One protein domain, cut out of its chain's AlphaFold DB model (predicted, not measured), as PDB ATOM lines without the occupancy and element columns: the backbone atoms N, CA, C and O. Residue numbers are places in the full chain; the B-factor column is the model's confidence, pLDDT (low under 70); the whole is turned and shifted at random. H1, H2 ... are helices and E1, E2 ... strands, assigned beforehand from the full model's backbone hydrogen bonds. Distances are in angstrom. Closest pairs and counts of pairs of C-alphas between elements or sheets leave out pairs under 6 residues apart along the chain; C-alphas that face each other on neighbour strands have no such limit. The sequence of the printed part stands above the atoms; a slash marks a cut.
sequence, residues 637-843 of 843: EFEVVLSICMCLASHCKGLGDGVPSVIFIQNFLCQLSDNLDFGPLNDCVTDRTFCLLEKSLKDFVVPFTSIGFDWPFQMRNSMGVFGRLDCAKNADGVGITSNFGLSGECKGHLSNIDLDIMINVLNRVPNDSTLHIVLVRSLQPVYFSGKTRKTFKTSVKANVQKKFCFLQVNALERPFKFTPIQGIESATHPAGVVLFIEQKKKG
ATOM      1  N   GLU A 637      19.534 -46.968 -32.409       74.44
ATOM      2  CA  GLU A 637      20.385 -45.970 -33.084       74.44
ATOM      3  C   GLU A 637      19.707 -44.592 -33.210       74.44
ATOM      4  O   GLU A 637      20.342 -43.562 -32.991       74.44
ATOM      5  N   PHE A 638      18.414 -44.566 -33.540       77.44
ATOM      6  CA  PHE A 638      17.668 -43.326 -33.753       77.44
ATOM      7  C   PHE A 638      17.478 -42.534 -32.453       77.44
ATOM      8  O   PHE A 638      17.474 -41.309 -32.497       77.44
ATOM      9  N   GLU A 639      17.368 -43.199 -31.303       79.56
ATOM     10  CA  GLU A 639      17.255 -42.548 -29.991       79.56
ATOM     11  C   GLU A 639      18.564 -41.877 -29.586       79.56
ATOM     12  O   GLU A 639      18.554 -40.743 -29.101       79.56
ATOM     13  N   VAL A 640      19.689 -42.560 -29.816       81.81
ATOM     14  CA  VAL A 640      21.030 -42.009 -29.580       81.81
ATOM     15  C   VAL A 640      21.249 -40.784 -30.464       81.81
ATOM     16  O   VAL A 640      21.619 -39.721 -29.964       81.81
ATOM     17  N   VAL A 641      20.948 -40.907 -31.760       86.81
ATOM     18  CA  VAL A 641      21.069 -39.813 -32.732       86.81
ATOM     19  C   VAL A 641      20.167 -38.637 -32.373       86.81
ATOM     20  O   VAL A 641      20.654 -37.513 -32.298       86.81
ATOM     21  N   LEU A 642      18.883 -38.873 -32.099       89.38
ATOM     22  CA  LEU A 642      17.942 -37.810 -31.756       89.38
ATOM     23  C   LEU A 642      18.386 -37.060 -30.493       89.38
ATOM     24  O   LEU A 642      18.521 -35.837 -30.530       89.38
ATOM     25  N   SER A 643      18.667 -37.784 -29.406       89.00
ATOM     26  CA  SER A 643      18.994 -37.174 -28.110       89.00
ATOM     27  C   SER A 643      20.277 -36.341 -28.180       89.00
ATOM     28  O   SER A 643      20.315 -35.217 -27.679       89.00
ATOM     29  N   ILE A 644      21.322 -36.857 -28.837       91.75
ATOM     30  CA  ILE A 644      22.606 -36.152 -28.940       91.75
ATOM     31  C   ILE A 644      22.524 -34.976 -29.908       91.75
ATOM     32  O   ILE A 644      23.042 -33.909 -29.591       91.75
ATOM     33  N   CYS A 645      21.840 -35.110 -31.048       93.31
ATOM     34  CA  CYS A 645      21.642 -33.979 -31.954       93.31
ATOM     35  C   CYS A 645      20.877 -32.835 -31.271       93.31
ATOM     36  O   CYS A 645      21.231 -31.675 -31.477       93.31
ATOM     37  N   MET A 646      19.867 -33.137 -30.440       94.25
ATOM     38  CA  MET A 646      19.157 -32.123 -29.642       94.25
ATOM     39  C   MET A 646      20.113 -31.427 -28.666       94.25
ATOM     40  O   MET A 646      20.151 -30.201 -28.612       94.25
ATOM     41  N   CYS A 647      20.933 -32.202 -27.958       94.31
ATOM     42  CA  CYS A 647      21.945 -31.687 -27.041       94.31
ATOM     43  C   CYS A 647      22.948 -30.754 -27.754       94.31
ATOM     44  O   CYS A 647      23.067 -29.581 -27.406       94.31
ATOM     45  N   LEU A 648      23.570 -31.207 -28.847       93.94
ATOM     46  CA  LEU A 648      24.534 -30.418 -29.627       93.94
ATOM     47  C   LEU A 648      23.935 -29.139 -30.218       93.94
ATOM     48  O   LEU A 648      24.564 -28.082 -30.173       93.94
ATOM     49  N   ALA A 649      22.711 -29.212 -30.748       93.88
ATOM     50  CA  ALA A 649      22.019 -28.040 -31.270       93.88
ATOM     51  C   ALA A 649      21.766 -26.992 -30.178       93.88
ATOM     52  O   ALA A 649      21.832 -25.792 -30.446       93.88
ATOM     53  N   SER A 650      21.539 -27.434 -28.940       94.94
ATOM     54  CA  SER A 650      21.380 -26.552 -27.784       94.94
ATOM     55  C   SER A 650      22.689 -25.894 -27.319       94.94
ATOM     56  O   SER A 650      22.656 -24.877 -26.636       94.94
ATOM     57  N   HIS A 651      23.848 -26.422 -27.726       93.62
ATOM     58  CA  HIS A 651      25.169 -25.900 -27.343       93.62
ATOM     59  C   HIS A 651      25.767 -24.935 -28.370       93.62
ATOM     60  O   HIS A 651      26.823 -24.347 -28.129       93.62
ATOM     61  N   CYS A 652      25.120 -24.750 -29.525       90.19
ATOM     62  CA  CYS A 652      25.714 -24.057 -30.673       90.19
ATOM     63  C   CYS A 652      26.041 -22.571 -30.445       90.19
ATOM     64  O   CYS A 652      26.758 -21.984 -31.253       90.19
ATOM     65  N   LYS A 653      25.540 -21.966 -29.361       89.56
ATOM     66  CA  LYS A 653      25.879 -20.602 -28.922       89.56
ATOM     67  C   LYS A 653      26.726 -20.547 -27.642       89.56
ATOM     68  O   LYS A 653      27.031 -19.454 -27.177       89.56
ATOM     69  N   GLY A 654      27.133 -21.696 -27.098       90.69
ATOM     70  CA  GLY A 654      27.800 -21.789 -25.798       90.69
ATOM     71  C   GLY A 654      26.859 -21.515 -24.621       90.69
ATOM     72  O   GLY A 654      25.636 -21.583 -24.754       90.69
ATOM     73  N   LEU A 655      27.447 -21.225 -23.460       90.69
ATOM     74  CA  LEU A 655      26.726 -20.828 -22.251       90.69
ATOM     75  C   LEU A 655      26.108 -19.428 -22.404       90.69
ATOM     76  O   LEU A 655      26.657 -18.588 -23.121       90.69
ATOM     77  N   GLY A 656      24.993 -19.171 -21.709       89.50
ATOM     78  CA  GLY A 656      24.276 -17.890 -21.733       89.50
ATOM     79  C   GLY A 656      22.759 -18.066 -21.749       89.50
ATOM     80  O   GLY A 656      22.224 -18.956 -21.091       89.50
ATOM     81  N   ASP A 657      22.066 -17.241 -22.532       89.81
ATOM     82  CA  ASP A 657      20.596 -17.172 -22.557       89.81
ATOM     83  C   ASP A 657      19.912 -18.365 -23.254       89.81
ATOM     84  O   ASP A 657      18.688 -18.426 -23.319       89.81
ATOM     85  N   GLY A 658      20.686 -19.319 -23.779       92.38
ATOM     86  CA  GLY A 658      20.201 -20.445 -24.577       92.38
ATOM     87  C   GLY A 658      20.141 -20.151 -26.081       92.38
ATOM     88  O   GLY A 658      20.653 -19.147 -26.586       92.38
ATOM     89  N   VAL A 659      19.536 -21.070 -26.831       94.31
ATOM     90  CA  VAL A 659      19.483 -21.045 -28.296       94.31
ATOM     91  C   VAL A 659      18.056 -20.758 -28.770       94.31
ATOM     92  O   VAL A 659      17.147 -21.541 -28.486       94.31
ATOM     93  N   PRO A 660      17.833 -19.673 -29.536       94.38
ATOM     94  CA  PRO A 660      16.539 -19.411 -30.159       94.38
ATOM     95  C   PRO A 660      16.085 -20.573 -31.046       94.38
ATOM     96  O   PRO A 660      16.883 -21.131 -31.801       94.38
ATOM     97  N   SER A 661      14.794 -20.895 -30.993       92.62
ATOM     98  CA  SER A 661      14.180 -22.058 -31.649       92.62
ATOM     99  C   SER A 661      14.572 -22.272 -33.118       92.62
ATOM    100  O   SER A 661      14.859 -23.397 -33.518       92.62
ATOM    101  N   VAL A 662      14.628 -21.210 -33.924       90.06
ATOM    102  CA  VAL A 662      14.982 -21.291 -35.353       90.06
ATOM    103  C   VAL A 662      16.428 -21.745 -35.545       90.06
ATOM    104  O   VAL A 662      16.691 -22.668 -36.314       90.06
ATOM    105  N   ILE A 663      17.355 -21.145 -34.793       91.75
ATOM    106  CA  ILE A 663      18.783 -21.486 -34.828       91.75
ATOM    107  C   ILE A 663      18.988 -22.911 -34.307       91.75
ATOM    108  O   ILE A 663      19.763 -23.675 -34.879       91.75
ATOM    109  N   PHE A 664      18.249 -23.285 -33.259       94.38
ATOM    110  CA  PHE A 664      18.247 -24.642 -32.725       94.38
ATOM    111  C   PHE A 664      17.830 -25.660 -33.797       94.38
ATOM    112  O   PHE A 664      18.561 -26.616 -34.037       94.38
ATOM    113  N   ILE A 665      16.706 -25.443 -34.492       93.38
ATOM    114  CA  ILE A 665      16.215 -26.358 -35.537       93.38
ATOM    115  C   ILE A 665      17.211 -26.452 -36.699       93.38
ATOM    116  O   ILE A 665      17.496 -27.551 -37.170       93.38
ATOM    117  N   GLN A 666      17.777 -25.327 -37.141       89.94
ATOM    118  CA  GLN A 666      18.793 -25.298 -38.196       89.94
ATOM    119  C   GLN A 666      20.033 -26.113 -37.821       89.94
ATOM    120  O   GLN A 666      20.463 -26.976 -38.589       89.94
ATOM    121  N   ASN A 667      20.588 -25.887 -36.625       90.56
ATOM    122  CA  ASN A 667      21.753 -26.634 -36.162       90.56
ATOM    123  C   ASN A 667      21.419 -28.122 -35.997       90.56
ATOM    124  O   ASN A 667      22.170 -28.971 -36.467       90.56
ATOM    125  N   PHE A 668      20.258 -28.437 -35.420       93.69
ATOM    126  CA  PHE A 668      19.770 -29.804 -35.259       93.69
ATOM    127  C   PHE A 668      19.703 -30.559 -36.596       93.69
ATOM    128  O   PHE A 668      20.212 -31.676 -36.701       93.69
ATOM    129  N   LEU A 669      19.142 -29.941 -37.643       91.75
ATOM    130  CA  LEU A 669      19.094 -30.530 -38.985       91.75
ATOM    131  C   LEU A 669      20.496 -30.708 -39.586       91.75
ATOM    132  O   LEU A 669      20.769 -31.744 -40.192       91.75
ATOM    133  N   CYS A 670      21.412 -29.759 -39.364       89.38
ATOM    134  CA  CYS A 670      22.813 -29.922 -39.753       89.38
ATOM    135  C   CYS A 670      23.470 -31.128 -39.061       89.38
ATOM    136  O   CYS A 670      24.172 -31.876 -39.739       89.38
ATOM    137  N   GLN A 671      23.213 -31.370 -37.767       90.88
ATOM    138  CA  GLN A 671      23.759 -32.526 -37.034       90.88
ATOM    139  C   GLN A 671      23.240 -33.877 -37.550       90.88
ATOM    140  O   GLN A 671      23.946 -34.885 -37.461       90.88
ATOM    141  N   LEU A 672      22.028 -33.911 -38.113       90.62
ATOM    142  CA  LEU A 672      21.430 -35.114 -38.704       90.62
ATOM    143  C   LEU A 672      21.959 -35.461 -40.103       90.62
ATOM    144  O   LEU A 672      21.650 -36.541 -40.620       90.62
ATOM    145  N   SER A 673      22.739 -34.571 -40.720       85.56
ATOM    146  CA  SER A 673      23.262 -34.773 -42.068       85.56
ATOM    147  C   SER A 673      24.239 -35.954 -42.131       85.56
ATOM    148  O   SER A 673      25.018 -36.201 -41.211       85.56
ATOM    149  N   ASP A 674      24.209 -36.695 -43.239       80.19
ATOM    150  CA  ASP A 674      25.150 -37.779 -43.539       80.19
ATOM    151  C   ASP A 674      26.310 -37.340 -44.451       80.19
ATOM    152  O   ASP A 674      27.096 -38.181 -44.888       80.19
ATOM    153  N   ASN A 675      26.427 -36.038 -44.725       76.06
ATOM    154  CA  ASN A 675      27.510 -35.448 -45.506       76.06
ATOM    155  C   ASN A 675      28.588 -34.853 -44.589       76.06
ATOM    156  O   ASN A 675      28.305 -34.419 -43.477       76.06
ATOM    157  N   LEU A 676      29.831 -34.814 -45.077       70.69
ATOM    158  CA  LEU A 676      30.973 -34.234 -44.356       70.69
ATOM    159  C   LEU A 676      30.883 -32.709 -44.212       70.69
ATOM    160  O   LEU A 676      31.416 -32.159 -43.250       70.69
ATOM    161  N   ASP A 677      30.220 -32.036 -45.152       66.19
ATOM    162  CA  ASP A 677      30.139 -30.579 -45.170       66.19
ATOM    163  C   ASP A 677      29.131 -30.086 -44.126       66.19
ATOM    164  O   ASP A 677      27.909 -30.143 -44.308       66.19
ATOM    165  N   PHE A 678      29.658 -29.574 -43.014       65.69
ATOM    166  CA  PHE A 678      28.885 -28.823 -42.033       65.69
ATOM    167  C   PHE A 678      28.504 -27.466 -42.646       65.69
ATOM    168  O   PHE A 678      29.231 -26.484 -42.526       65.69
ATOM    169  N   GLY A 679      27.415 -27.440 -43.418       60.09
ATOM    170  CA  GLY A 679      27.019 -26.234 -44.147       60.09
ATOM    171  C   GLY A 679      26.503 -25.096 -43.250       60.09
ATOM    172  O   GLY A 679      26.280 -25.291 -42.050       60.09
ATOM    173  N   PRO A 680      26.322 -23.897 -43.827       57.12
ATOM    174  CA  PRO A 680      25.945 -22.696 -43.091       57.12
ATOM    175  C   PRO A 680      24.565 -22.838 -42.434       57.12
ATOM    176  O   PRO A 680      23.645 -23.429 -42.993       57.12
ATOM    177  N   LEU A 681      24.394 -22.230 -41.253       61.91
ATOM    178  CA  LEU A 681      23.141 -22.273 -40.480       61.91
ATOM    179  C   LEU A 681      21.924 -21.700 -41.237       61.91
ATOM    180  O   LEU A 681      20.794 -22.005 -40.881       61.91
ATOM    181  N   ASN A 682      22.134 -20.942 -42.318       60.25
ATOM    182  CA  ASN A 682      21.077 -20.281 -43.093       60.25
ATOM    183  C   ASN A 682      20.521 -21.112 -44.269       60.25
ATOM    184  O   ASN A 682      19.869 -20.559 -45.149       60.25
ATOM    185  N   ASP A 683      20.724 -22.429 -44.287       66.94
ATOM    186  CA  ASP A 683      20.288 -23.326 -45.370       66.94
ATOM    187  C   ASP A 683      18.763 -23.604 -45.409       66.94
ATOM    188  O   ASP A 683      18.343 -24.627 -45.937       66.94
ATOM    189  N   CYS A 684      17.892 -22.741 -44.870       72.94
ATOM    190  CA  CYS A 684      16.431 -22.943 -44.902       72.94
ATOM    191  C   CYS A 684      15.751 -22.148 -46.021       72.94
ATOM    192  O   CYS A 684      16.030 -20.968 -46.216       72.94
ATOM    193  N   VAL A 685      14.781 -22.761 -46.706       77.06
ATOM    194  CA  VAL A 685      13.911 -22.041 -47.645       77.06
ATOM    195  C   VAL A 685      12.938 -21.162 -46.857       77.06
ATOM    196  O   VAL A 685      12.016 -21.665 -46.217       77.06
ATOM    197  N   THR A 686      13.124 -19.843 -46.924       79.44
ATOM    198  CA  THR A 686      12.207 -18.873 -46.312       79.44
ATOM    199  C   THR A 686      10.924 -18.764 -47.139       79.44
ATOM    200  O   THR A 686      10.839 -18.002 -48.101       79.44
ATOM    201  N   ASP A 687       9.910 -19.543 -46.770       83.00
ATOM    202  CA  ASP A 687       8.567 -19.482 -47.342       83.00
ATOM    203  C   ASP A 687       7.494 -19.231 -46.263       83.00
ATOM    204  O   ASP A 687       7.787 -19.074 -45.076       83.00
ATOM    205  N   ARG A 688       6.215 -19.190 -46.662       81.56
ATOM    206  CA  ARG A 688       5.095 -18.982 -45.722       81.56
ATOM    207  C   ARG A 688       5.039 -20.040 -44.612       81.56
ATOM    208  O   ARG A 688       4.561 -19.734 -43.522       81.56
ATOM    209  N   THR A 689       5.488 -21.265 -44.884       83.12
ATOM    210  CA  THR A 689       5.514 -22.366 -43.915       83.12
ATOM    211  C   THR A 689       6.607 -22.129 -42.881       83.12
ATOM    212  O   THR A 689       6.361 -22.276 -41.685       83.12
ATOM    213  N   PHE A 690       7.787 -21.702 -43.329       84.88
ATOM    214  CA  PHE A 690       8.879 -21.326 -42.438       84.88
ATOM    215  C   PHE A 690       8.486 -20.147 -41.537       84.88
ATOM    216  O   PHE A 690       8.613 -20.252 -40.321       84.88
ATOM    217  N   CYS A 691       7.873 -19.087 -42.078       84.88
ATOM    218  CA  CYS A 691       7.391 -17.968 -41.255       84.88
ATOM    219  C   CYS A 691       6.324 -18.387 -40.225       84.88
ATOM    220  O   CYS A 691       6.238 -17.802 -39.144       84.88
ATOM    221  N   LEU A 692       5.494 -19.394 -40.536       81.88
ATOM    222  CA  LEU A 692       4.550 -19.958 -39.569       81.88
ATOM    223  C   LEU A 692       5.291 -20.656 -38.420       81.88
ATOM    224  O   LEU A 692       4.924 -20.452 -37.264       81.88
ATOM    225  N   LEU A 693       6.328 -21.441 -38.722       88.50
ATOM    226  CA  LEU A 693       7.192 -22.070 -37.720       88.50
ATOM    227  C   LEU A 693       7.857 -21.015 -36.826       88.50
ATOM    228  O   LEU A 693       7.737 -21.105 -35.606       88.50
ATOM    229  N   GLU A 694       8.467 -19.982 -37.416       87.62
ATOM    230  CA  GLU A 694       9.112 -18.892 -36.671       87.62
ATOM    231  C   GLU A 694       8.128 -18.191 -35.733       87.62
ATOM    232  O   GLU A 694       8.418 -17.980 -34.559       87.62
ATOM    233  N   LYS A 695       6.924 -17.879 -36.225       87.94
ATOM    234  CA  LYS A 695       5.882 -17.242 -35.414       87.94
ATOM    235  C   LYS A 695       5.413 -18.138 -34.264       87.94
ATOM    236  O   LYS A 695       5.148 -17.627 -33.181       87.94
ATOM    237  N   SER A 696       5.304 -19.445 -34.501       89.38
ATOM    238  CA  SER A 696       4.842 -20.424 -33.502       89.38
ATOM    239  C   SER A 696       5.857 -20.640 -32.378       89.38
ATOM    240  O   SER A 696       5.477 -21.035 -31.281       89.38
ATOM    241  N   LEU A 697       7.143 -20.401 -32.653       92.81
ATOM    242  CA  LEU A 697       8.257 -20.662 -31.739       92.81
ATOM    243  C   LEU A 697       9.032 -19.389 -31.363       92.81
ATOM    244  O   LEU A 697      10.165 -19.487 -30.891       92.81
ATOM    245  N   LYS A 698       8.451 -18.204 -31.583       88.88
ATOM    246  CA  LYS A 698       9.141 -16.911 -31.456       88.88
ATOM    247  C   LYS A 698       9.794 -16.717 -30.085       88.88
ATOM    248  O   LYS A 698      10.941 -16.289 -30.015       88.88
ATOM    249  N   ASP A 699       9.068 -17.059 -29.028       90.00
ATOM    250  CA  ASP A 699       9.510 -16.875 -27.640       90.00
ATOM    251  C   ASP A 699      10.123 -18.161 -27.054       90.00
ATOM    252  O   ASP A 699      10.450 -18.229 -25.872       90.00
ATOM    253  N   PHE A 700      10.268 -19.205 -27.878       94.62
ATOM    254  CA  PHE A 700      10.822 -20.480 -27.451       94.62
ATOM    255  C   PHE A 700      12.349 -20.464 -27.556       94.62
ATOM    256  O   PHE A 700      12.919 -20.337 -28.646       94.62
ATOM    257  N   VAL A 701      13.007 -20.628 -26.410       95.12
ATOM    258  CA  VAL A 701      14.463 -20.701 -26.289       95.12
ATOM    259  C   VAL A 701      14.831 -22.039 -25.665       95.12
ATOM    260  O   VAL A 701      14.283 -22.426 -24.634       95.12
ATOM    261  N   VAL A 702      15.749 -22.756 -26.308       96.19
ATOM    262  CA  VAL A 702      16.243 -24.043 -25.820       96.19
ATOM    263  C   VAL A 702      17.468 -23.788 -24.936       96.19
ATOM    264  O   VAL A 702      18.430 -23.194 -25.421       96.19
ATOM    265  N   PRO A 703      17.460 -24.196 -23.657       95.12
ATOM    266  CA  PRO A 703      18.600 -24.003 -22.760       95.12
ATOM    267  C   PRO A 703      19.796 -24.878 -23.158       95.12
ATOM    268  O   PRO A 703      19.656 -25.766 -23.989       95.12
ATOM    269  N   PHE A 704      20.959 -24.681 -22.539       93.56
ATOM    270  CA  PHE A 704      22.091 -25.605 -22.678       93.56
ATOM    271  C   PHE A 704      21.726 -26.949 -22.019       93.56
ATOM    272  O   PHE A 704      21.493 -26.995 -20.807       93.56
ATOM    273  N   THR A 705      21.584 -28.027 -22.800       93.06
ATOM    274  CA  THR A 705      20.928 -29.264 -22.328       93.06
ATOM    275  C   THR A 705      21.872 -30.419 -22.033       93.06
ATOM    276  O   THR A 705      22.811 -30.695 -22.759       93.06
ATOM    277  N   SER A 706      21.573 -31.164 -20.976       91.75
ATOM    278  CA  SER A 706      22.139 -32.488 -20.703       91.75
ATOM    279  C   SER A 706      21.162 -33.607 -21.079       91.75
ATOM    280  O   SER A 706      19.975 -33.361 -21.299       91.75
ATOM    281  N   ILE A 707      21.634 -34.859 -21.095       87.88
ATOM    282  CA  ILE A 707      20.782 -36.047 -21.251       87.88
ATOM    283  C   ILE A 707      20.858 -36.866 -19.960       87.88
ATOM    284  O   ILE A 707      21.895 -37.433 -19.635       87.88
ATOM    285  N   GLY A 708      19.750 -36.950 -19.223       81.31
ATOM    286  CA  GLY A 708      19.604 -37.846 -18.071       81.31
ATOM    287  C   GLY A 708      20.289 -37.421 -16.766       81.31
ATOM    288  O   GLY A 708      20.169 -38.150 -15.784       81.31
ATOM    289  N   PHE A 709      20.954 -36.263 -16.715       84.88
ATOM    290  CA  PHE A 709      21.573 -35.726 -15.496       84.88
ATOM    291  C   PHE A 709      21.276 -34.239 -15.300       84.88
ATOM    292  O   PHE A 709      20.946 -33.527 -16.247       84.88
ATOM    293  N   ASP A 710      21.399 -33.762 -14.068       87.12
ATOM    294  CA  ASP A 710      21.120 -32.381 -13.692       87.12
ATOM    295  C   ASP A 710      22.394 -31.533 -13.642       87.12
ATOM    296  O   ASP A 710      23.398 -31.929 -13.059       87.12
ATOM    297  N   TRP A 711      22.335 -30.320 -14.197       88.75
ATOM    298  CA  TRP A 711      23.392 -29.328 -13.986       88.75
ATOM    299  C   TRP A 711      23.384 -28.831 -12.532       88.75
ATOM    300  O   TRP A 711      22.284 -28.612 -12.001       88.75
ATOM    301  N   PRO A 712      24.552 -28.584 -11.907       89.81
ATOM    302  CA  PRO A 712      24.642 -28.072 -10.541       89.81
ATOM    303  C   PRO A 712      23.820 -26.799 -10.329       89.81
ATOM    304  O   PRO A 712      23.848 -25.880 -11.150       89.81
ATOM    305  N   PHE A 713      23.099 -26.721  -9.206       85.94
ATOM    306  CA  PHE A 713      22.223 -25.586  -8.882       85.94
ATOM    307  C   PHE A 713      22.967 -24.241  -8.925       85.94
ATOM    308  O   PHE A 713      22.438 -23.252  -9.429       85.94
ATOM    309  N   GLN A 714      24.219 -24.232  -8.470       83.75
ATOM    310  CA  GLN A 714      25.101 -23.069  -8.416       83.75
ATOM    311  C   GLN A 714      25.369 -22.462  -9.799       83.75
ATOM    312  O   GLN A 714      25.693 -21.282  -9.882       83.75
ATOM    313  N   MET A 715      25.218 -23.229 -10.885       82.56
ATOM    314  CA  MET A 715      25.398 -22.739 -12.255       82.56
ATOM    315  C   MET A 715      24.119 -22.140 -12.847       82.56
ATOM    316  O   MET A 715      24.196 -21.207 -13.648       82.56
ATOM    317  N   ARG A 716      22.945 -22.649 -12.445       72.56
ATOM    318  CA  ARG A 716      21.649 -22.357 -13.090       72.56
ATOM    319  C   ARG A 716      21.194 -20.902 -12.978       72.56
ATOM    320  O   ARG A 716      20.337 -20.487 -13.746       72.56
ATOM    321  N   ASN A 717      21.752 -20.142 -12.037       64.56
ATOM    322  CA  ASN A 717      21.280 -18.792 -11.715       64.56
ATOM    323  C   ASN A 717      22.200 -17.664 -12.210       64.56
ATOM    324  O   ASN A 717      21.848 -16.497 -12.073       64.56
ATOM    325  N   SER A 718      23.380 -17.978 -12.746       70.56
ATOM    326  CA  SER A 718      24.421 -16.966 -13.009       70.56
ATOM    327  C   SER A 718      25.275 -17.233 -14.249       70.56
ATOM    328  O   SER A 718      25.859 -16.293 -14.778       70.56
ATOM    329  N   MET A 719      25.363 -18.485 -14.714       76.44
ATOM    330  CA  MET A 719      26.223 -18.882 -15.842       76.44
ATOM    331  C   MET A 719      25.434 -19.142 -17.133       76.44
ATOM    332  O   MET A 719      26.031 -19.398 -18.176       76.44
ATOM    333  N   GLY A 720      24.103 -19.080 -17.071       83.50
ATOM    334  CA  GLY A 720      23.209 -19.273 -18.207       83.50
ATOM    335  C   GLY A 720      21.981 -20.107 -17.859       83.50
ATOM    336  O   GLY A 720      21.773 -20.495 -16.709       83.50
ATOM    337  N   VAL A 721      21.169 -20.390 -18.876       89.88
ATOM    338  CA  VAL A 721      19.978 -21.231 -18.753       89.88
ATOM    339  C   VAL A 721      20.349 -22.669 -19.095       89.88
ATOM    340  O   VAL A 721      20.779 -22.970 -20.209       89.88
ATOM    341  N   PHE A 722      20.148 -23.564 -18.134       92.12
ATOM    342  CA  PHE A 722      20.466 -24.983 -18.257       92.12
ATOM    343  C   PHE A 722      19.197 -25.830 -18.240       92.12
ATOM    344  O   PHE A 722      18.252 -25.540 -17.504       92.12
ATOM    345  N   GLY A 723      19.185 -26.892 -19.040       91.56
ATOM    346  CA  GLY A 723      18.068 -27.823 -19.139       91.56
ATOM    347  C   GLY A 723      18.518 -29.274 -19.103       91.56
ATOM    348  O   GLY A 723      19.700 -29.584 -19.246       91.56
ATOM    349  N   ARG A 724      17.546 -30.167 -18.932       92.00
ATOM    350  CA  ARG A 724      17.739 -31.615 -18.916       92.00
ATOM    351  C   ARG A 724      16.737 -32.282 -19.853       92.00
ATOM    352  O   ARG A 724      15.553 -31.946 -19.843       92.00
ATOM    353  N   LEU A 725      17.226 -33.218 -20.659       90.19
ATOM    354  CA  LEU A 725      16.415 -34.137 -21.447       90.19
ATOM    355  C   LEU A 725      16.265 -35.450 -20.682       90.19
ATOM    356  O   LEU A 725      17.260 -36.086 -20.325       90.19
ATOM    357  N   ASP A 726      15.025 -35.874 -20.471       85.75
ATOM    358  CA  ASP A 726      14.692 -37.158 -19.870       85.75
ATOM    359  C   ASP A 726      14.287 -38.157 -20.946       85.75
ATOM    360  O   ASP A 726      13.371 -37.910 -21.735       85.75
ATOM    361  N   CYS A 727      14.967 -39.302 -20.962       77.81
ATOM    362  CA  CYS A 727      14.691 -40.409 -21.870       77.81
ATOM    363  C   CYS A 727      14.059 -41.563 -21.084       77.81
ATOM    364  O   CYS A 727      14.736 -42.195 -20.271       77.81
ATOM    365  N   ALA A 728      12.788 -41.872 -21.345       68.19
ATOM    366  CA  ALA A 728      12.071 -42.965 -20.687       68.19
ATOM    367  C   ALA A 728      11.356 -43.864 -21.704       68.19
ATOM    368  O   ALA A 728      10.843 -43.385 -22.716       68.19
ATOM    369  N   LYS A 729      11.290 -45.173 -21.427       63.38
ATOM    370  CA  LYS A 729      10.472 -46.103 -22.220       63.38
ATOM    371  C   LYS A 729       8.986 -45.743 -22.075       63.38
ATOM    372  O   LYS A 729       8.475 -45.613 -20.967       63.38
ATOM    373  N   ASN A 730       8.305 -45.608 -23.203       62.25
ATOM    374  CA  ASN A 730       6.860 -45.529 -23.358       62.25
ATOM    375  C   ASN A 730       6.335 -46.803 -24.061       62.25
ATOM    376  O   ASN A 730       7.102 -47.704 -24.398       62.25
ATOM    377  N   ALA A 731       5.018 -46.895 -24.265       54.28
ATOM    378  CA  ALA A 731       4.367 -48.092 -24.810       54.28
ATOM    379  C   ALA A 731       4.813 -48.490 -26.240       54.28
ATOM    380  O   ALA A 731       4.666 -49.653 -26.598       54.28
ATOM    381  N   ASP A 732       5.391 -47.564 -27.019       56.41
ATOM    382  CA  ASP A 732       5.784 -47.752 -28.429       56.41
ATOM    383  C   ASP A 732       7.285 -47.426 -28.681       56.41
ATOM    384  O   ASP A 732       7.667 -47.110 -29.817       56.41
ATOM    385  N   GLY A 733       8.139 -47.406 -27.646       62.41
ATOM    386  CA  GLY A 733       9.577 -47.080 -27.748       62.41
ATOM    387  C   GLY A 733      10.086 -46.179 -26.617       62.41
ATOM    388  O   GLY A 733       9.548 -46.224 -25.522       62.41
ATOM    389  N   VAL A 734      11.117 -45.358 -26.841       57.84
ATOM    390  CA  VAL A 734      11.562 -44.326 -25.880       57.84
ATOM    391  C   VAL A 734      11.011 -42.953 -26.271       57.84
ATOM    392  O   VAL A 734      11.067 -42.549 -27.433       57.84
ATOM    393  N   GLY A 735      10.465 -42.232 -25.290       74.94
ATOM    394  CA  GLY A 735      10.091 -40.824 -25.404       74.94
ATOM    395  C   GLY A 735      11.147 -39.928 -24.763       74.94
ATOM    396  O   GLY A 735      11.661 -40.240 -23.686       74.94
ATOM    397  N   ILE A 736      11.456 -38.817 -25.431       86.12
ATOM    398  CA  ILE A 736      12.266 -37.723 -24.893       86.12
ATOM    399  C   ILE A 736      11.316 -36.645 -24.389       86.12
ATOM    400  O   ILE A 736      10.423 -36.198 -25.112       86.12
ATOM    401  N   THR A 737      11.525 -36.203 -23.158       88.31
ATOM    402  CA  THR A 737      10.757 -35.119 -22.538       88.31
ATOM    403  C   THR A 737      11.690 -34.132 -21.856       88.31
ATOM    404  O   THR A 737      12.856 -34.434 -21.609       88.31
ATOM    405  N   SER A 738      11.190 -32.931 -21.590       91.31
ATOM    406  CA  SER A 738      11.910 -31.916 -20.833       91.31
ATOM    407  C   SER A 738      10.937 -31.034 -20.068       91.31
ATOM    408  O   SER A 738       9.766 -30.918 -20.433       91.31
ATOM    409  N   ASN A 739      11.443 -30.349 -19.049       86.69
ATOM    410  CA  ASN A 739      10.687 -29.370 -18.271       86.69
ATOM    411  C   ASN A 739      10.599 -27.980 -18.929       86.69
ATOM    412  O   ASN A 739      10.017 -27.070 -18.346       86.69
ATOM    413  N   PHE A 740      11.179 -27.795 -20.119       91.06
ATOM    414  CA  PHE A 740      11.205 -26.513 -20.828       91.06
ATOM    415  C   PHE A 740      10.428 -26.544 -22.152       91.06
ATOM    416  O   PHE A 740      10.544 -25.618 -22.938       91.06
ATOM    417  N   GLY A 741       9.610 -27.570 -22.412       92.31
ATOM    418  CA  GLY A 741       8.711 -27.606 -23.576       92.31
ATOM    419  C   GLY A 741       9.316 -28.205 -24.853       92.31
ATOM    420  O   GLY A 741       8.710 -28.097 -25.922       92.31
ATOM    421  N   LEU A 742      10.475 -28.861 -24.766       95.06
ATOM    422  CA  LEU A 742      11.023 -29.705 -25.832       95.06
ATOM    423  C   LEU A 742      10.681 -31.176 -25.569       95.06
ATOM    424  O   LEU A 742      10.870 -31.681 -24.462       95.06
ATOM    425  N   SER A 743      10.201 -31.886 -26.580       93.25
ATOM    426  CA  SER A 743       9.969 -33.328 -26.488       93.25
ATOM    427  C   SER A 743      10.232 -34.015 -27.825       93.25
ATOM    428  O   SER A 743      10.388 -33.354 -28.854       93.25
ATOM    429  N   GLY A 744      10.298 -35.343 -27.831       91.56
ATOM    430  CA  GLY A 744      10.449 -36.080 -29.075       91.56
ATOM    431  C   GLY A 744      10.231 -37.580 -28.972       91.56
ATOM    432  O   GLY A 744      10.232 -38.167 -27.893       91.56
ATOM    433  N   GLU A 745      10.048 -38.195 -30.132       88.06
ATOM    434  CA  GLU A 745       9.961 -39.641 -30.319       88.06
ATOM    435  C   GLU A 745      10.737 -40.027 -31.584       88.06
ATOM    436  O   GLU A 745      10.896 -39.232 -32.511       88.06
ATOM    437  N   CYS A 746      11.180 -41.277 -31.675       82.31
ATOM    438  CA  CYS A 746      11.739 -41.807 -32.914       82.31
ATOM    439  C   CYS A 746      11.030 -43.085 -33.362       82.31
ATOM    440  O   CYS A 746      10.561 -43.878 -32.539       82.31
ATOM    441  N   LYS A 747      10.981 -43.302 -34.681       81.88
ATOM    442  CA  LYS A 747      10.432 -44.509 -35.313       81.88
ATOM    443  C   LYS A 747      11.384 -44.997 -36.409       81.88
ATOM    444  O   LYS A 747      11.343 -44.551 -37.555       81.88
ATOM    445  N   GLY A 748      12.260 -45.932 -36.039       69.56
ATOM    446  CA  GLY A 748      13.315 -46.487 -36.897       69.56
ATOM    447  C   GLY A 748      12.890 -47.635 -37.825       69.56
ATOM    448  O   GLY A 748      13.759 -48.395 -38.252       69.56
ATOM    449  N   HIS A 749      11.590 -47.805 -38.114       72.69
ATOM    450  CA  HIS A 749      11.081 -48.911 -38.941       72.69
ATOM    451  C   HIS A 749      11.762 -48.959 -40.317       72.69
ATOM    452  O   HIS A 749      12.023 -47.922 -40.924       72.69
ATOM    453  N   LEU A 750      12.064 -50.168 -40.814       69.38
ATOM    454  CA  LEU A 750      12.684 -50.358 -42.135       69.38
ATOM    455  C   LEU A 750      11.769 -49.893 -43.279       69.38
ATOM    456  O   LEU A 750      12.265 -49.441 -44.308       69.38
ATOM    457  N   SER A 751      10.456 -50.016 -43.092       74.88
ATOM    458  CA  SER A 751       9.410 -49.537 -43.992       74.88
ATOM    459  C   SER A 751       8.919 -48.142 -43.594       74.88
ATOM    460  O   SER A 751       9.212 -47.647 -42.505       74.88
ATOM    461  N   ASN A 752       8.132 -47.516 -44.474       82.75
ATOM    462  CA  ASN A 752       7.388 -46.307 -44.123       82.75
ATOM    463  C   ASN A 752       6.538 -46.565 -42.872       82.75
ATOM    464  O   ASN A 752       5.962 -47.647 -42.747       82.75
ATOM    465  N   ILE A 753       6.435 -45.578 -41.980       85.19
ATOM    466  CA  ILE A 753       5.564 -45.699 -40.803       85.19
ATOM    467  C   ILE A 753       4.108 -45.888 -41.244       85.19
ATOM    468  O   ILE A 753       3.686 -45.273 -42.219       85.19
ATOM    469  N   ASP A 754       3.348 -46.738 -40.557       85.44
ATOM    470  CA  ASP A 754       1.933 -46.957 -40.867       85.44
ATOM    471  C   ASP A 754       1.035 -45.876 -40.260       85.44
ATOM    472  O   ASP A 754       1.400 -45.189 -39.302       85.44
ATOM    473  N   LEU A 755      -0.162 -45.702 -40.831       85.38
ATOM    474  CA  LEU A 755      -1.118 -44.675 -40.399       85.38
ATOM    475  C   LEU A 755      -1.477 -44.789 -38.908       85.38
ATOM    476  O   LEU A 755      -1.564 -43.763 -38.237       85.38
ATOM    477  N   ASP A 756      -1.624 -46.004 -38.379       86.06
ATOM    478  CA  ASP A 756      -1.936 -46.221 -36.960       86.06
ATOM    479  C   ASP A 756      -0.786 -45.773 -36.049       86.06
ATOM    480  O   ASP A 756      -1.013 -45.112 -35.035       86.06
ATOM    481  N   ILE A 757       0.464 -46.029 -36.455       86.00
ATOM    482  CA  ILE A 757       1.660 -45.570 -35.733       86.00
ATOM    483  C   ILE A 757       1.719 -44.038 -35.738       86.00
ATOM    484  O   ILE A 757       1.956 -43.423 -34.699       86.00
ATOM    485  N   MET A 758       1.453 -43.409 -36.888       87.38
ATOM    486  CA  MET A 758       1.383 -41.950 -37.017       87.38
ATOM    487  C   MET A 758       0.317 -41.347 -36.087       87.38
ATOM    488  O   MET A 758       0.594 -40.390 -35.365       87.38
ATOM    489  N   ILE A 759      -0.893 -41.916 -36.062       88.31
ATOM    490  CA  ILE A 759      -1.983 -41.479 -35.173       88.31
ATOM    491  C   ILE A 759      -1.575 -41.621 -33.703       88.31
ATOM    492  O   ILE A 759      -1.816 -40.710 -32.908       88.31
ATOM    493  N   ASN A 760      -0.929 -42.728 -33.342       88.19
ATOM    494  CA  ASN A 760      -0.462 -42.981 -31.984       88.19
ATOM    495  C   ASN A 760       0.583 -41.954 -31.527       88.19
ATOM    496  O   ASN A 760       0.444 -41.413 -30.431       88.19
ATOM    497  N   VAL A 761       1.566 -41.627 -32.374       88.12
ATOM    498  CA  VAL A 761       2.554 -40.566 -32.099       88.12
ATOM    499  C   VAL A 761       1.851 -39.231 -31.852       88.12
ATOM    500  O   VAL A 761       2.060 -38.597 -30.821       88.12
ATOM    501  N   LEU A 762       0.941 -38.828 -32.744       89.44
ATOM    502  CA  LEU A 762       0.197 -37.572 -32.606       89.44
ATOM    503  C   LEU A 762      -0.631 -37.526 -31.311       89.44
ATOM    504  O   LEU A 762      -0.691 -36.500 -30.642       89.44
ATOM    505  N   ASN A 763      -1.245 -38.642 -30.919       89.19
ATOM    506  CA  ASN A 763      -2.053 -38.735 -29.702       89.19
ATOM    507  C   ASN A 763      -1.248 -38.737 -28.397       89.19
ATOM    508  O   ASN A 763      -1.847 -38.576 -27.322       89.19
ATOM    509  N   ARG A 764       0.071 -38.926 -28.480       87.19
ATOM    510  CA  ARG A 764       0.999 -38.910 -27.348       87.19
ATOM    511  C   ARG A 764       1.774 -37.611 -27.186       87.19
ATOM    512  O   ARG A 764       2.421 -37.460 -26.154       87.19
ATOM    513  N   VAL A 765       1.681 -36.678 -28.138       89.31
ATOM    514  CA  VAL A 765       2.336 -35.368 -28.026       89.31
ATOM    515  C   VAL A 765       1.974 -34.728 -26.676       89.31
ATOM    516  O   VAL A 765       0.782 -34.541 -26.401       89.31
ATOM    517  N   PRO A 766       2.964 -34.402 -25.821       88.75
ATOM    518  CA  PRO A 766       2.697 -33.831 -24.508       88.75
ATOM    519  C   PRO A 766       1.966 -32.489 -24.603       88.75
ATOM    520  O   PRO A 766       2.270 -31.643 -25.448       88.75
ATOM    521  N   ASN A 767       0.992 -32.278 -23.714       85.69
ATOM    522  CA  ASN A 767       0.177 -31.060 -23.701       85.69
ATOM    523  C   ASN A 767       0.978 -29.801 -23.363       85.69
ATOM    524  O   ASN A 767       0.537 -28.709 -23.703       85.69
ATOM    525  N   ASP A 768       2.113 -29.931 -22.693       88.56
ATOM    526  CA  ASP A 768       3.059 -28.880 -22.317       88.56
ATOM    527  C   ASP A 768       4.182 -28.691 -23.351       88.56
ATOM    528  O   ASP A 768       4.934 -27.725 -23.268       88.56
ATOM    529  N   SER A 769       4.258 -29.543 -24.379       91.94
ATOM    530  CA  SER A 769       5.245 -29.395 -25.445       91.94
ATOM    531  C   SER A 769       5.004 -28.118 -26.255       91.94
ATOM    532  O   SER A 769       3.871 -27.821 -26.654       91.94
ATOM    533  N   THR A 770       6.091 -27.412 -26.550       94.88
ATOM    534  CA  THR A 770       6.176 -26.275 -27.476       94.88
ATOM    535  C   THR A 770       6.790 -26.724 -28.799       94.88
ATOM    536  O   THR A 770       6.277 -26.383 -29.860       94.88
ATOM    537  N   LEU A 771       7.822 -27.571 -28.753       95.88
ATOM    538  CA  LEU A 771       8.410 -28.226 -29.921       95.88
ATOM    539  C   LEU A 771       8.484 -29.737 -29.680       95.88
ATOM    540  O   LEU A 771       9.160 -30.185 -28.757       95.88
ATOM    541  N   HIS A 772       7.790 -30.514 -30.508       94.81
ATOM    542  CA  HIS A 772       7.844 -31.975 -30.496       94.81
ATOM    543  C   HIS A 772       8.527 -32.481 -31.770       94.81
ATOM    544  O   HIS A 772       8.024 -32.247 -32.871       94.81
ATOM    545  N   ILE A 773       9.667 -33.160 -31.636       95.25
ATOM    546  CA  ILE A 773      10.456 -33.673 -32.764       95.25
ATOM    547  C   ILE A 773      10.190 -35.163 -32.955       95.25
ATOM    548  O   ILE A 773      10.386 -35.958 -32.039       95.25
ATOM    549  N   VAL A 774       9.807 -35.556 -34.168       92.00
ATOM    550  CA  VAL A 774       9.597 -36.959 -34.531       92.00
ATOM    551  C   VAL A 774      10.604 -37.368 -35.600       92.00
ATOM    552  O   VAL A 774      10.466 -36.983 -36.760       92.00
ATOM    553  N   LEU A 775      11.608 -38.165 -35.228       90.19
ATOM    554  CA  LEU A 775      12.610 -38.670 -36.171       90.19
ATOM    555  C   LEU A 775      12.160 -40.003 -36.778       90.19
ATOM    556  O   LEU A 775      11.939 -40.984 -36.061       90.19
ATOM    557  N   VAL A 776      12.054 -40.065 -38.104       87.69
ATOM    558  CA  VAL A 776      11.583 -41.248 -38.834       87.69
ATOM    559  C   VAL A 776      12.485 -41.560 -40.019       87.69
ATOM    560  O   VAL A 776      13.135 -40.678 -40.577       87.69
ATOM    561  N   ARG A 777      12.512 -42.821 -40.461       83.38
ATOM    562  CA  ARG A 777      13.215 -43.169 -41.708       83.38
ATOM    563  C   ARG A 777      12.507 -42.633 -42.945       83.38
ATOM    564  O   ARG A 777      13.163 -42.126 -43.850       83.38
ATOM    565  N   SER A 778      11.186 -42.792 -42.995       84.81
ATOM    566  CA  SER A 778      10.373 -42.424 -44.153       84.81
ATOM    567  C   SER A 778       8.893 -42.310 -43.779       84.81
ATOM    568  O   SER A 778       8.380 -43.101 -42.978       84.81
ATOM    569  N   LEU A 779       8.203 -41.340 -44.378       86.19
ATOM    570  CA  LEU A 779       6.766 -41.099 -44.246       86.19
ATOM    571  C   LEU A 779       6.000 -41.627 -45.468       86.19
ATOM    572  O   LEU A 779       6.503 -41.656 -46.591       86.19
ATOM    573  N   GLN A 780       4.739 -42.026 -45.276       85.12
ATOM    574  CA  GLN A 780       3.894 -42.446 -46.395       85.12
ATOM    575  C   GLN A 780       3.386 -41.225 -47.187       85.12
ATOM    576  O   GLN A 780       2.811 -40.309 -46.592       85.12
ATOM    577  N   PRO A 781       3.450 -41.235 -48.536       81.62
ATOM    578  CA  PRO A 781       2.911 -40.151 -49.367       81.62
ATOM    579  C   PRO A 781       1.422 -39.860 -49.117       81.62
ATOM    580  O   PRO A 781       0.943 -38.745 -49.321       81.62
ATOM    581  N   VAL A 782       0.673 -40.864 -48.644       79.75
ATOM    582  CA  VAL A 782      -0.763 -40.760 -48.370       79.75
ATOM    583  C   VAL A 782      -1.094 -39.714 -47.295       79.75
ATOM    584  O   VAL A 782      -2.183 -39.134 -47.340       79.75
ATOM    585  N   TYR A 783      -0.159 -39.393 -46.393       79.38
ATOM    586  CA  TYR A 783      -0.308 -38.333 -45.382       79.38
ATOM    587  C   TYR A 783      -0.416 -36.928 -45.989       79.38
ATOM    588  O   TYR A 783      -0.910 -36.004 -45.344       79.38
ATOM    589  N   PHE A 784      -0.028 -36.782 -47.257       76.75
ATOM    590  CA  PHE A 784      -0.020 -35.519 -47.997       76.75
ATOM    591  C   PHE A 784      -1.097 -35.456 -49.082       76.75
ATOM    592  O   PHE A 784      -1.180 -34.476 -49.809       76.75
ATOM    593  N   SER A 785      -1.934 -36.490 -49.205       71.69
ATOM    594  CA  SER A 785      -2.882 -36.633 -50.322       71.69
ATOM    595  C   SER A 785      -4.311 -36.162 -50.014       71.69
ATOM    596  O   SER A 785      -5.220 -36.399 -50.808       71.69
ATOM    597  N   GLY A 786      -4.560 -35.570 -48.838       69.19
ATOM    598  CA  GLY A 786      -5.898 -35.186 -48.350       69.19
ATOM    599  C   GLY A 786      -6.836 -36.366 -48.033       69.19
ATOM    600  O   GLY A 786      -7.740 -36.226 -47.211       69.19
ATOM    601  N   LYS A 787      -6.591 -37.554 -48.603       77.19
ATOM    602  CA  LYS A 787      -7.379 -38.788 -48.417       77.19
ATOM    603  C   LYS A 787      -7.444 -39.256 -46.961       77.19
ATOM    604  O   LYS A 787      -8.450 -39.812 -46.539       77.19
ATOM    605  N   THR A 788      -6.398 -38.997 -46.184       79.38
ATOM    606  CA  THR A 788      -6.287 -39.360 -44.760       79.38
ATOM    607  C   THR A 788      -6.895 -38.324 -43.816       79.38
ATOM    608  O   THR A 788      -7.002 -38.581 -42.618       79.38
ATOM    609  N   ARG A 789      -7.358 -37.174 -44.333       80.31
ATOM    610  CA  ARG A 789      -7.842 -36.053 -43.513       80.31
ATOM    611  C   ARG A 789      -9.020 -36.413 -42.624       80.31
ATOM    612  O   ARG A 789      -9.055 -36.017 -41.462       80.31
ATOM    613  N   LYS A 790      -9.975 -37.188 -43.148       81.81
ATOM    614  CA  LYS A 790     -11.126 -37.651 -42.362       81.81
ATOM    615  C   LYS A 790     -10.670 -38.528 -41.194       81.81
ATOM    616  O   LYS A 790     -11.126 -38.305 -40.081       81.81
ATOM    617  N   THR A 791      -9.740 -39.450 -41.443       84.31
ATOM    618  CA  THR A 791      -9.200 -40.365 -40.430       84.31
ATOM    619  C   THR A 791      -8.446 -39.615 -39.340       84.31
ATOM    620  O   THR A 791      -8.729 -39.815 -38.164       84.31
ATOM    621  N   PHE A 792      -7.547 -38.692 -39.700       85.12
ATOM    622  CA  PHE A 792      -6.844 -37.878 -38.706       85.12
ATOM    623  C   PHE A 792      -7.809 -37.041 -37.868       85.12
ATOM    624  O   PHE A 792      -7.663 -36.996 -36.651       85.12
ATOM    625  N   LYS A 793      -8.832 -36.444 -38.495       83.12
ATOM    626  CA  LYS A 793      -9.840 -35.638 -37.798       83.12
ATOM    627  C   LYS A 793     -10.597 -36.429 -36.729       83.12
ATOM    628  O   LYS A 793     -10.856 -35.881 -35.665       83.12
ATOM    629  N   THR A 794     -10.942 -37.687 -37.001       84.94
ATOM    630  CA  THR A 794     -11.649 -38.554 -36.042       84.94
ATOM    631  C   THR A 794     -10.735 -39.206 -35.012       84.94
ATOM    632  O   THR A 794     -11.168 -39.408 -33.883       84.94
ATOM    633  N   SER A 795      -9.502 -39.548 -35.387       88.06
ATOM    634  CA  SER A 795      -8.642 -40.416 -34.573       88.06
ATOM    635  C   SER A 795      -7.569 -39.670 -33.777       88.06
ATOM    636  O   SER A 795      -7.058 -40.220 -32.803       88.06
ATOM    637  N   VAL A 796      -7.215 -38.436 -34.155       86.56
ATOM    638  CA  VAL A 796      -6.272 -37.604 -33.391       86.56
ATOM    639  C   VAL A 796      -7.039 -36.726 -32.406       86.56
ATOM    640  O   VAL A 796      -8.033 -36.096 -32.766       86.56
ATOM    641  N   LYS A 797      -6.574 -36.661 -31.155       86.56
ATOM    642  CA  LYS A 797      -7.216 -35.891 -30.087       86.56
ATOM    643  C   LYS A 797      -7.388 -34.420 -30.494       86.56
ATOM    644  O   LYS A 797      -6.456 -33.759 -30.955       86.56
ATOM    645  N   ALA A 798      -8.587 -33.885 -30.266       84.00
ATOM    646  CA  ALA A 798      -8.961 -32.537 -30.697       84.00
ATOM    647  C   ALA A 798      -8.099 -31.425 -30.072       84.00
ATOM    648  O   ALA A 798      -7.878 -30.392 -30.699       84.00
ATOM    649  N   ASN A 799      -7.607 -31.617 -28.845       83.12
ATOM    650  CA  ASN A 799      -6.704 -30.668 -28.189       83.12
ATOM    651  C   ASN A 799      -5.347 -30.574 -28.906       83.12
ATOM    652  O   ASN A 799      -4.828 -29.474 -29.052       83.12
ATOM    653  N   VAL A 800      -4.813 -31.690 -29.412       84.94
ATOM    654  CA  VAL A 800      -3.552 -31.718 -30.170       84.94
ATOM    655  C   VAL A 800      -3.712 -30.965 -31.494       84.94
ATOM    656  O   VAL A 800      -2.927 -30.068 -31.789       84.94
ATOM    657  N   GLN A 801      -4.781 -31.241 -32.251       82.94
ATOM    658  CA  GLN A 801      -5.070 -30.555 -33.525       82.94
ATOM    659  C   GLN A 801      -5.265 -29.040 -33.364       82.94
ATOM    660  O   GLN A 801      -4.848 -28.256 -34.212       82.94
ATOM    661  N   LYS A 802      -5.902 -28.611 -32.267       85.25
ATOM    662  CA  LYS A 802      -6.152 -27.191 -31.980       85.25
ATOM    663  C   LYS A 802      -4.933 -26.454 -31.432       85.25
ATOM    664  O   LYS A 802      -4.930 -25.227 -31.470       85.25
ATOM    665  N   LYS A 803      -3.939 -27.172 -30.900       88.25
ATOM    666  CA  LYS A 803      -2.755 -26.573 -30.273       88.25
ATOM    667  C   LYS A 803      -1.572 -26.471 -31.232       88.25
ATOM    668  O   LYS A 803      -0.874 -25.464 -31.203       88.25
ATOM    669  N   PHE A 804      -1.332 -27.489 -32.053       91.19
ATOM    670  CA  PHE A 804      -0.086 -27.607 -32.809       91.19
ATOM    671  C   PHE A 804      -0.260 -27.333 -34.305       91.19
ATOM    672  O   PHE A 804      -1.333 -27.532 -34.881       91.19
ATOM    673  N   CYS A 805       0.824 -26.902 -34.951       91.44
ATOM    674  CA  CYS A 805       0.990 -27.056 -36.394       91.44
ATOM    675  C   CYS A 805       1.891 -28.264 -36.692       91.44
ATOM    676  O   CYS A 805       2.777 -28.602 -35.904       91.44
ATOM    677  N   PHE A 806       1.637 -28.936 -37.818       91.38
ATOM    678  CA  PHE A 806       2.286 -30.203 -38.169       91.38
ATOM    679  C   PHE A 806       3.093 -30.032 -39.446       91.38
ATOM    680  O   PHE A 806       2.535 -29.810 -40.526       91.38
ATOM    681  N   LEU A 807       4.409 -30.134 -39.312       92.00
ATOM    682  CA  LEU A 807       5.359 -29.874 -40.381       92.00
ATOM    683  C   LEU A 807       6.224 -31.105 -40.619       92.00
ATOM    684  O   LEU A 807       6.472 -31.882 -39.699       92.00
ATOM    685  N   GLN A 808       6.710 -31.253 -41.845       91.25
ATOM    686  CA  GLN A 808       7.766 -32.194 -42.179       91.25
ATOM    687  C   GLN A 808       8.972 -31.480 -42.794       91.25
ATOM    688  O   GLN A 808       8.819 -30.446 -43.453       91.25
ATOM    689  N   VAL A 809      10.146 -32.080 -42.629       91.06
ATOM    690  CA  VAL A 809      11.389 -31.689 -43.299       91.06
ATOM    691  C   VAL A 809      12.232 -32.933 -43.587       91.06
ATOM    692  O   VAL A 809      12.286 -33.864 -42.784       91.06
ATOM    693  N   ASN A 810      12.893 -32.960 -44.741       88.25
ATOM    694  CA  ASN A 810      13.870 -33.995 -45.065       88.25
ATOM    695  C   ASN A 810      15.262 -33.515 -44.634       88.25
ATOM    696  O   ASN A 810      15.765 -32.528 -45.170       88.25
ATOM    697  N   ALA A 811      15.891 -34.212 -43.683       84.88
ATOM    698  CA  ALA A 811      17.200 -33.823 -43.147       84.88
ATOM    699  C   ALA A 811      18.353 -33.981 -44.161       84.88
ATOM    700  O   ALA A 811      19.459 -33.498 -43.920       84.88
ATOM    701  N   LEU A 812      18.115 -34.659 -45.289       81.06
ATOM    702  CA  LEU A 812      19.113 -34.899 -46.338       81.06
ATOM    703  C   LEU A 812      18.996 -33.945 -47.533       81.06
ATOM    704  O   LEU A 812      19.868 -33.948 -48.400       81.06
ATOM    705  N   GLU A 813      17.933 -33.142 -47.603       82.56
ATOM    706  CA  GLU A 813      17.739 -32.152 -48.664       82.56
ATOM    707  C   GLU A 813      18.293 -30.793 -48.234       82.56
ATOM    708  O   GLU A 813      17.997 -30.313 -47.141       82.56
ATOM    709  N   ARG A 814      19.080 -30.154 -49.109       79.69
ATOM    710  CA  ARG A 814      19.545 -28.773 -48.932       79.69
ATOM    711  C   ARG A 814      19.185 -27.930 -50.164       79.69
ATOM    712  O   ARG A 814      19.436 -28.395 -51.279       79.69
ATOM    713  N   PRO A 815      18.634 -26.713 -49.997       85.00
ATOM    714  CA  PRO A 815      18.214 -26.103 -48.728       85.00
ATOM    715  C   PRO A 815      17.041 -26.857 -48.068       85.00
ATOM    716  O   PRO A 815      16.222 -27.468 -48.753       85.00
ATOM    717  N   PHE A 816      16.958 -26.812 -46.736       86.69
ATOM    718  CA  PHE A 816      15.896 -27.440 -45.954       86.69
ATOM    719  C   PHE A 816      14.545 -26.817 -46.297       86.69
ATOM    720  O   PHE A 816      14.339 -25.605 -46.167       86.69
ATOM    721  N   LYS A 817      13.602 -27.665 -46.710       89.38
ATOM    722  CA  LYS A 817      12.248 -27.259 -47.078       89.38
ATOM    723  C   LYS A 817      11.236 -27.814 -46.086       89.38
ATOM    724  O   LYS A 817      11.032 -29.024 -46.002       89.38
ATOM    725  N   PHE A 818      10.564 -26.913 -45.377       90.00
ATOM    726  CA  PHE A 818       9.476 -27.263 -44.471       90.00
ATOM    727  C   PHE A 818       8.171 -27.352 -45.252       90.00
ATOM    728  O   PHE A 818       7.831 -26.449 -46.014       90.00
ATOM    729  N   THR A 819       7.420 -28.436 -45.072       88.94
ATOM    730  CA  THR A 819       6.113 -28.592 -45.723       88.94
ATOM    731  C   THR A 819       5.035 -29.007 -44.722       88.94
ATOM    732  O   THR A 819       5.312 -29.809 -43.830       88.94
ATOM    733  N   PRO A 820       3.802 -28.478 -44.824       87.31
ATOM    734  CA  PRO A 820       2.710 -28.898 -43.952       87.31
ATOM    735  C   PRO A 820       2.264 -30.334 -44.232       87.31
ATOM    736  O   PRO A 820       2.173 -30.756 -45.390       87.31
ATOM    737  N   ILE A 821       1.873 -31.057 -43.183       84.19
ATOM    738  CA  ILE A 821       1.199 -32.350 -43.335       84.19
ATOM    739  C   ILE A 821      -0.264 -32.094 -43.714       84.19
ATOM    740  O   ILE A 821      -1.113 -31.864 -42.858       84.19
ATOM    741  N   GLN A 822      -0.565 -32.130 -45.017       75.50
ATOM    742  CA  GLN A 822      -1.890 -31.769 -45.554       75.50
ATOM    743  C   GLN A 822      -3.046 -32.631 -45.015       75.50
ATOM    744  O   GLN A 822      -4.203 -32.208 -45.050       75.50
ATOM    745  N   GLY A 823      -2.755 -33.840 -44.525       69.44
ATOM    746  CA  GLY A 823      -3.733 -34.715 -43.886       69.44
ATOM    747  C   GLY A 823      -4.231 -34.222 -42.521       69.44
ATOM    748  O   GLY A 823      -5.266 -34.700 -42.072       69.44
ATOM    749  N   ILE A 824      -3.566 -33.276 -41.852       75.88
ATOM    750  CA  ILE A 824      -3.905 -32.877 -40.478       75.88
ATOM    751  C   ILE A 824      -4.338 -31.409 -40.454       75.88
ATOM    752  O   ILE A 824      -3.627 -30.526 -40.932       75.88
ATOM    753  N   GLU A 825      -5.516 -31.134 -39.886       73.31
ATOM    754  CA  GLU A 825      -5.959 -29.755 -39.653       73.31
ATOM    755  C   GLU A 825      -5.022 -29.103 -38.627       73.31
ATOM    756  O   GLU A 825      -4.955 -29.534 -37.479       73.31
ATOM    757  N   SER A 826      -4.266 -28.096 -39.068       71.62
ATOM    758  CA  SER A 826      -3.379 -27.317 -38.203       71.62
ATOM    759  C   SER A 826      -4.143 -26.182 -37.531       71.62
ATOM    760  O   SER A 826      -5.057 -25.597 -38.123       71.62
ATOM    761  N   ALA A 827      -3.729 -25.835 -36.316       76.50
ATOM    762  CA  ALA A 827      -4.244 -24.672 -35.613       76.50
ATOM    763  C   ALA A 827      -4.007 -23.376 -36.413       76.50
ATOM    764  O   ALA A 827      -2.953 -23.187 -37.020       76.50
ATOM    765  N   THR A 828      -4.971 -22.454 -36.380       72.62
ATOM    766  CA  THR A 828      -4.830 -21.107 -36.968       72.62
ATOM    767  C   THR A 828      -3.858 -20.228 -36.174       72.62
ATOM    768  O   THR A 828      -3.164 -19.387 -36.748       72.62
ATOM    769  N   HIS A 829      -3.784 -20.449 -34.860       79.75
ATOM    770  CA  HIS A 829      -2.845 -19.821 -33.931       79.75
ATOM    771  C   HIS A 829      -2.174 -20.910 -33.085       79.75
ATOM    772  O   HIS A 829      -2.581 -21.138 -31.947       79.75
ATOM    773  N   PRO A 830      -1.214 -21.650 -33.664       84.19
ATOM    774  CA  PRO A 830      -0.551 -22.738 -32.961       84.19
ATOM    775  C   PRO A 830       0.245 -22.208 -31.764       84.19
ATOM    776  O   PRO A 830       0.954 -21.211 -31.867       84.19
ATOM    777  N   ALA A 831       0.140 -22.913 -30.641       86.12
ATOM    778  CA  ALA A 831       0.945 -22.700 -29.439       86.12
ATOM    779  C   ALA A 831       2.186 -23.616 -29.399       86.12
ATOM    780  O   ALA A 831       2.876 -23.683 -28.387       86.12
ATOM    781  N   GLY A 832       2.435 -24.369 -30.473       92.12
ATOM    782  CA  GLY A 832       3.609 -25.219 -30.623       92.12
ATOM    783  C   GLY A 832       3.694 -25.874 -32.000       92.12
ATOM    784  O   GLY A 832       2.767 -25.794 -32.810       92.12
ATOM    785  N   VAL A 833       4.799 -26.572 -32.244       94.50
ATOM    786  CA  VAL A 833       5.113 -27.248 -33.507       94.50
ATOM    787  C   VAL A 833       5.363 -28.734 -33.263       94.50
ATOM    788  O   VAL A 833       6.118 -29.102 -32.366       94.50
ATOM    789  N   VAL A 834       4.769 -29.586 -34.098       94.19
ATOM    790  CA  VAL A 834       5.162 -30.991 -34.252       94.19
ATOM    791  C   VAL A 834       5.930 -31.116 -35.564       94.19
ATOM    792  O   VAL A 834       5.365 -30.894 -36.640       94.19
ATOM    793  N   LEU A 835       7.217 -31.446 -35.475       94.56
ATOM    794  CA  LEU A 835       8.130 -31.515 -36.611       94.56
ATOM    795  C   LEU A 835       8.524 -32.966 -36.896       94.56
ATOM    796  O   LEU A 835       9.275 -33.575 -36.137       94.56
ATOM    797  N   PHE A 836       8.042 -33.500 -38.013       92.94
ATOM    798  CA  PHE A 836       8.449 -34.799 -38.536       92.94
ATOM    799  C   PHE A 836       9.700 -34.652 -39.398       92.94
ATOM    800  O   PHE A 836       9.756 -33.817 -40.298       92.94
ATOM    801  N   ILE A 837      10.709 -35.471 -39.132       92.25
ATOM    802  CA  ILE A 837      12.010 -35.369 -39.786       92.25
ATOM    803  C   ILE A 837      12.327 -36.695 -40.449       92.25
ATOM    804  O   ILE A 837      12.494 -37.710 -39.772       92.25
ATOM    805  N   GLU A 838      12.392 -36.681 -41.778       89.06
ATOM    806  CA  GLU A 838      12.763 -37.854 -42.563       89.06
ATOM    807  C   GLU A 838      14.286 -37.978 -42.672       89.06
ATOM    808  O   GLU A 838      14.979 -37.041 -43.075       89.06
ATOM    809  N   GLN A 839      14.793 -39.174 -42.372       81.38
ATOM    810  CA  GLN A 839      16.186 -39.574 -42.549       81.38
ATOM    811  C   GLN A 839      16.248 -40.779 -43.501       81.38
ATOM    812  O   GLN A 839      16.421 -41.930 -43.086       81.38
ATOM    813  N   LYS A 840      16.048 -40.521 -44.802       67.88
ATOM    814  CA  LYS A 840      16.001 -41.570 -45.833       67.88
ATOM    815  C   LYS A 840      17.339 -42.300 -45.932       67.88
ATOM    816  O   LYS A 840      18.387 -41.692 -46.118       67.88
ATOM    817  N   LYS A 841      17.327 -43.631 -45.884       56.38
ATOM    818  CA  LYS A 841      18.516 -44.413 -46.238       56.38
ATOM    819  C   LYS A 841      18.734 -44.243 -47.749       56.38
ATOM    820  O   LYS A 841      17.832 -44.579 -48.514       56.38
ATOM    821  N   LYS A 842      19.885 -43.712 -48.187       45.06
ATOM    822  CA  LYS A 842      20.306 -43.891 -49.588       45.06
ATOM    823  C   LYS A 842      20.322 -45.402 -49.849       45.06
ATOM    824  O   LYS A 842      20.911 -46.135 -49.050       45.06
ATOM    825  N   GLY A 843      19.554 -45.824 -50.854       36.06
ATOM    826  CA  GLY A 843      19.416 -47.222 -51.268       36.06
ATOM    827  C   GLY A 843      20.745 -47.847 -51.642       36.06
ATOM    828  O   GLY A 843      21.625 -47.092 -52.118       36.06
TER     829      GLY A 843
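AT A GLANCE: This is residues 637 to 843 of the 843 residues of an uncharacterized protein of Rhizoclosmatium globosum (UniProt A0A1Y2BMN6). What shape do these atoms make? A twisted sheet of seven strands, curled like part of a barrel, wraps round the helix H1, with H2 packed on H1 and H3 over the strands E7 and E6. H5 is on the opposite face of the sheet from H1, with H7 and H8 near it, and the short H4 lies far out, near where E2 begins. What is the order of the parts? The 207 printed residues include eight named helices and seven named strands, H1 H2 H3 E1 H4 E2 E3 E4 H5 E5 H6 H7 H8 E6 E7 along the chain, of the mixed class. The sheet is mixed and runs E1 E2 E3 E4 E5 E7 E6. How large is it? It is compact, with a radius of gyration of the C-alphas of 16.5 A and spans of 53 by 37 by 33 A.

HOW THE PARTS SIT: What does the first helix meet? H1, residues 637 to 651, is on the sheet, which curls round it; its closest C-alphas to E1, residues 704 to 707, are those of Ser 650 and Phe 704, 5.2 A apart. With residues 645 to 650 alone it touches H2, residues 661 to 671, at a steep tilt of 49 degrees, opposite ways, the closest C-alphas being those of Ala 649 and Phe 668, 4.9 A apart. H3, residues 688 to 696, lies over E7, residues 832 to 838, and E6, residues 804 to 810, at a height over the sheet of 10.1 A. How do the strands pair? E1 is the parallel neighbour of E2, residues 722 to 730, with N 706 and O 723 within hydrogen-bond range at 3.0 A. E2, E3, residues 733 to 738, and E4, residues 742 to 747, form a meander, each strand the antiparallel neighbour of the one before, with N 726 and O 737 at 2.8 A and N 736 and O 744 at 2.8 A. E4 and E5, residues 771 to 776, E5 and E7, and E7 and E6 are parallel neighbours, with N 745 and O 773 at 3.0 A, N 774 and O 835 at 2.8 A, and N 836 and O 807 at 2.8 A. Which helices come between parallel neighbours? E1, H4, residues 713 to 716, and E2, like E4, H5, residues 755 to 764, and E5, form a strand-helix-strand unit, two parallel neighbour strands with a helix between, each with a right-handed crossover. H4 is only just not on the sheet, with 4 pairs of C-alphas within 10 A, while H5 is on it, on the opposite face from H1. Where are the other helices? H7, residues 789 to 795, and H8, residues 798 to 803, are each close to H5 but not clearly touching, the closest C-alphas being those of Ile 759 and Ser 795, 6.8 A, and of Asn 763 and Val 800, 7.2 A. H6, residues 781 to 784, is not on the sheet and only just apart from H5, the closest C-alphas being 8.1 A apart. Every O i to N i+4 pair is within hydrogen-bond range in H1, H2, H3, H5, H7 and H8; H4 and H6 are too short for such a pair.

IN THESE COORDINATES: Where does the printed part begin? H1 starts at C-alpha 637, (20.385, -45.970, -33.084), and is 21.4 A long; H2 measures 15.2 A, H3 12.3 A and H5 14.4 A. How long are the strands? E2 measures 25.2 A, E3 16.8 A, E4 17.6 A, E5 16.1 A, and E6 and E7 19.6 A each. E7 ends at C-alpha 838, (12.763, -37.854, -42.563).

THE WHOLE: How far does it reach? The two C-alphas farthest apart, those of Gln 714 and Lys 787, are 53.9 A apart, and the printed part has no cut. Which links are long? Those from H2 to H3, residues 672 to 687, and from E6 to E7, residues 811 to 831. Where is confidence low? The mean pLDDT of the printed part is 83.8, and 23 residues are under 70, among them 677 to 683, 728 to 734 and 840 to 843.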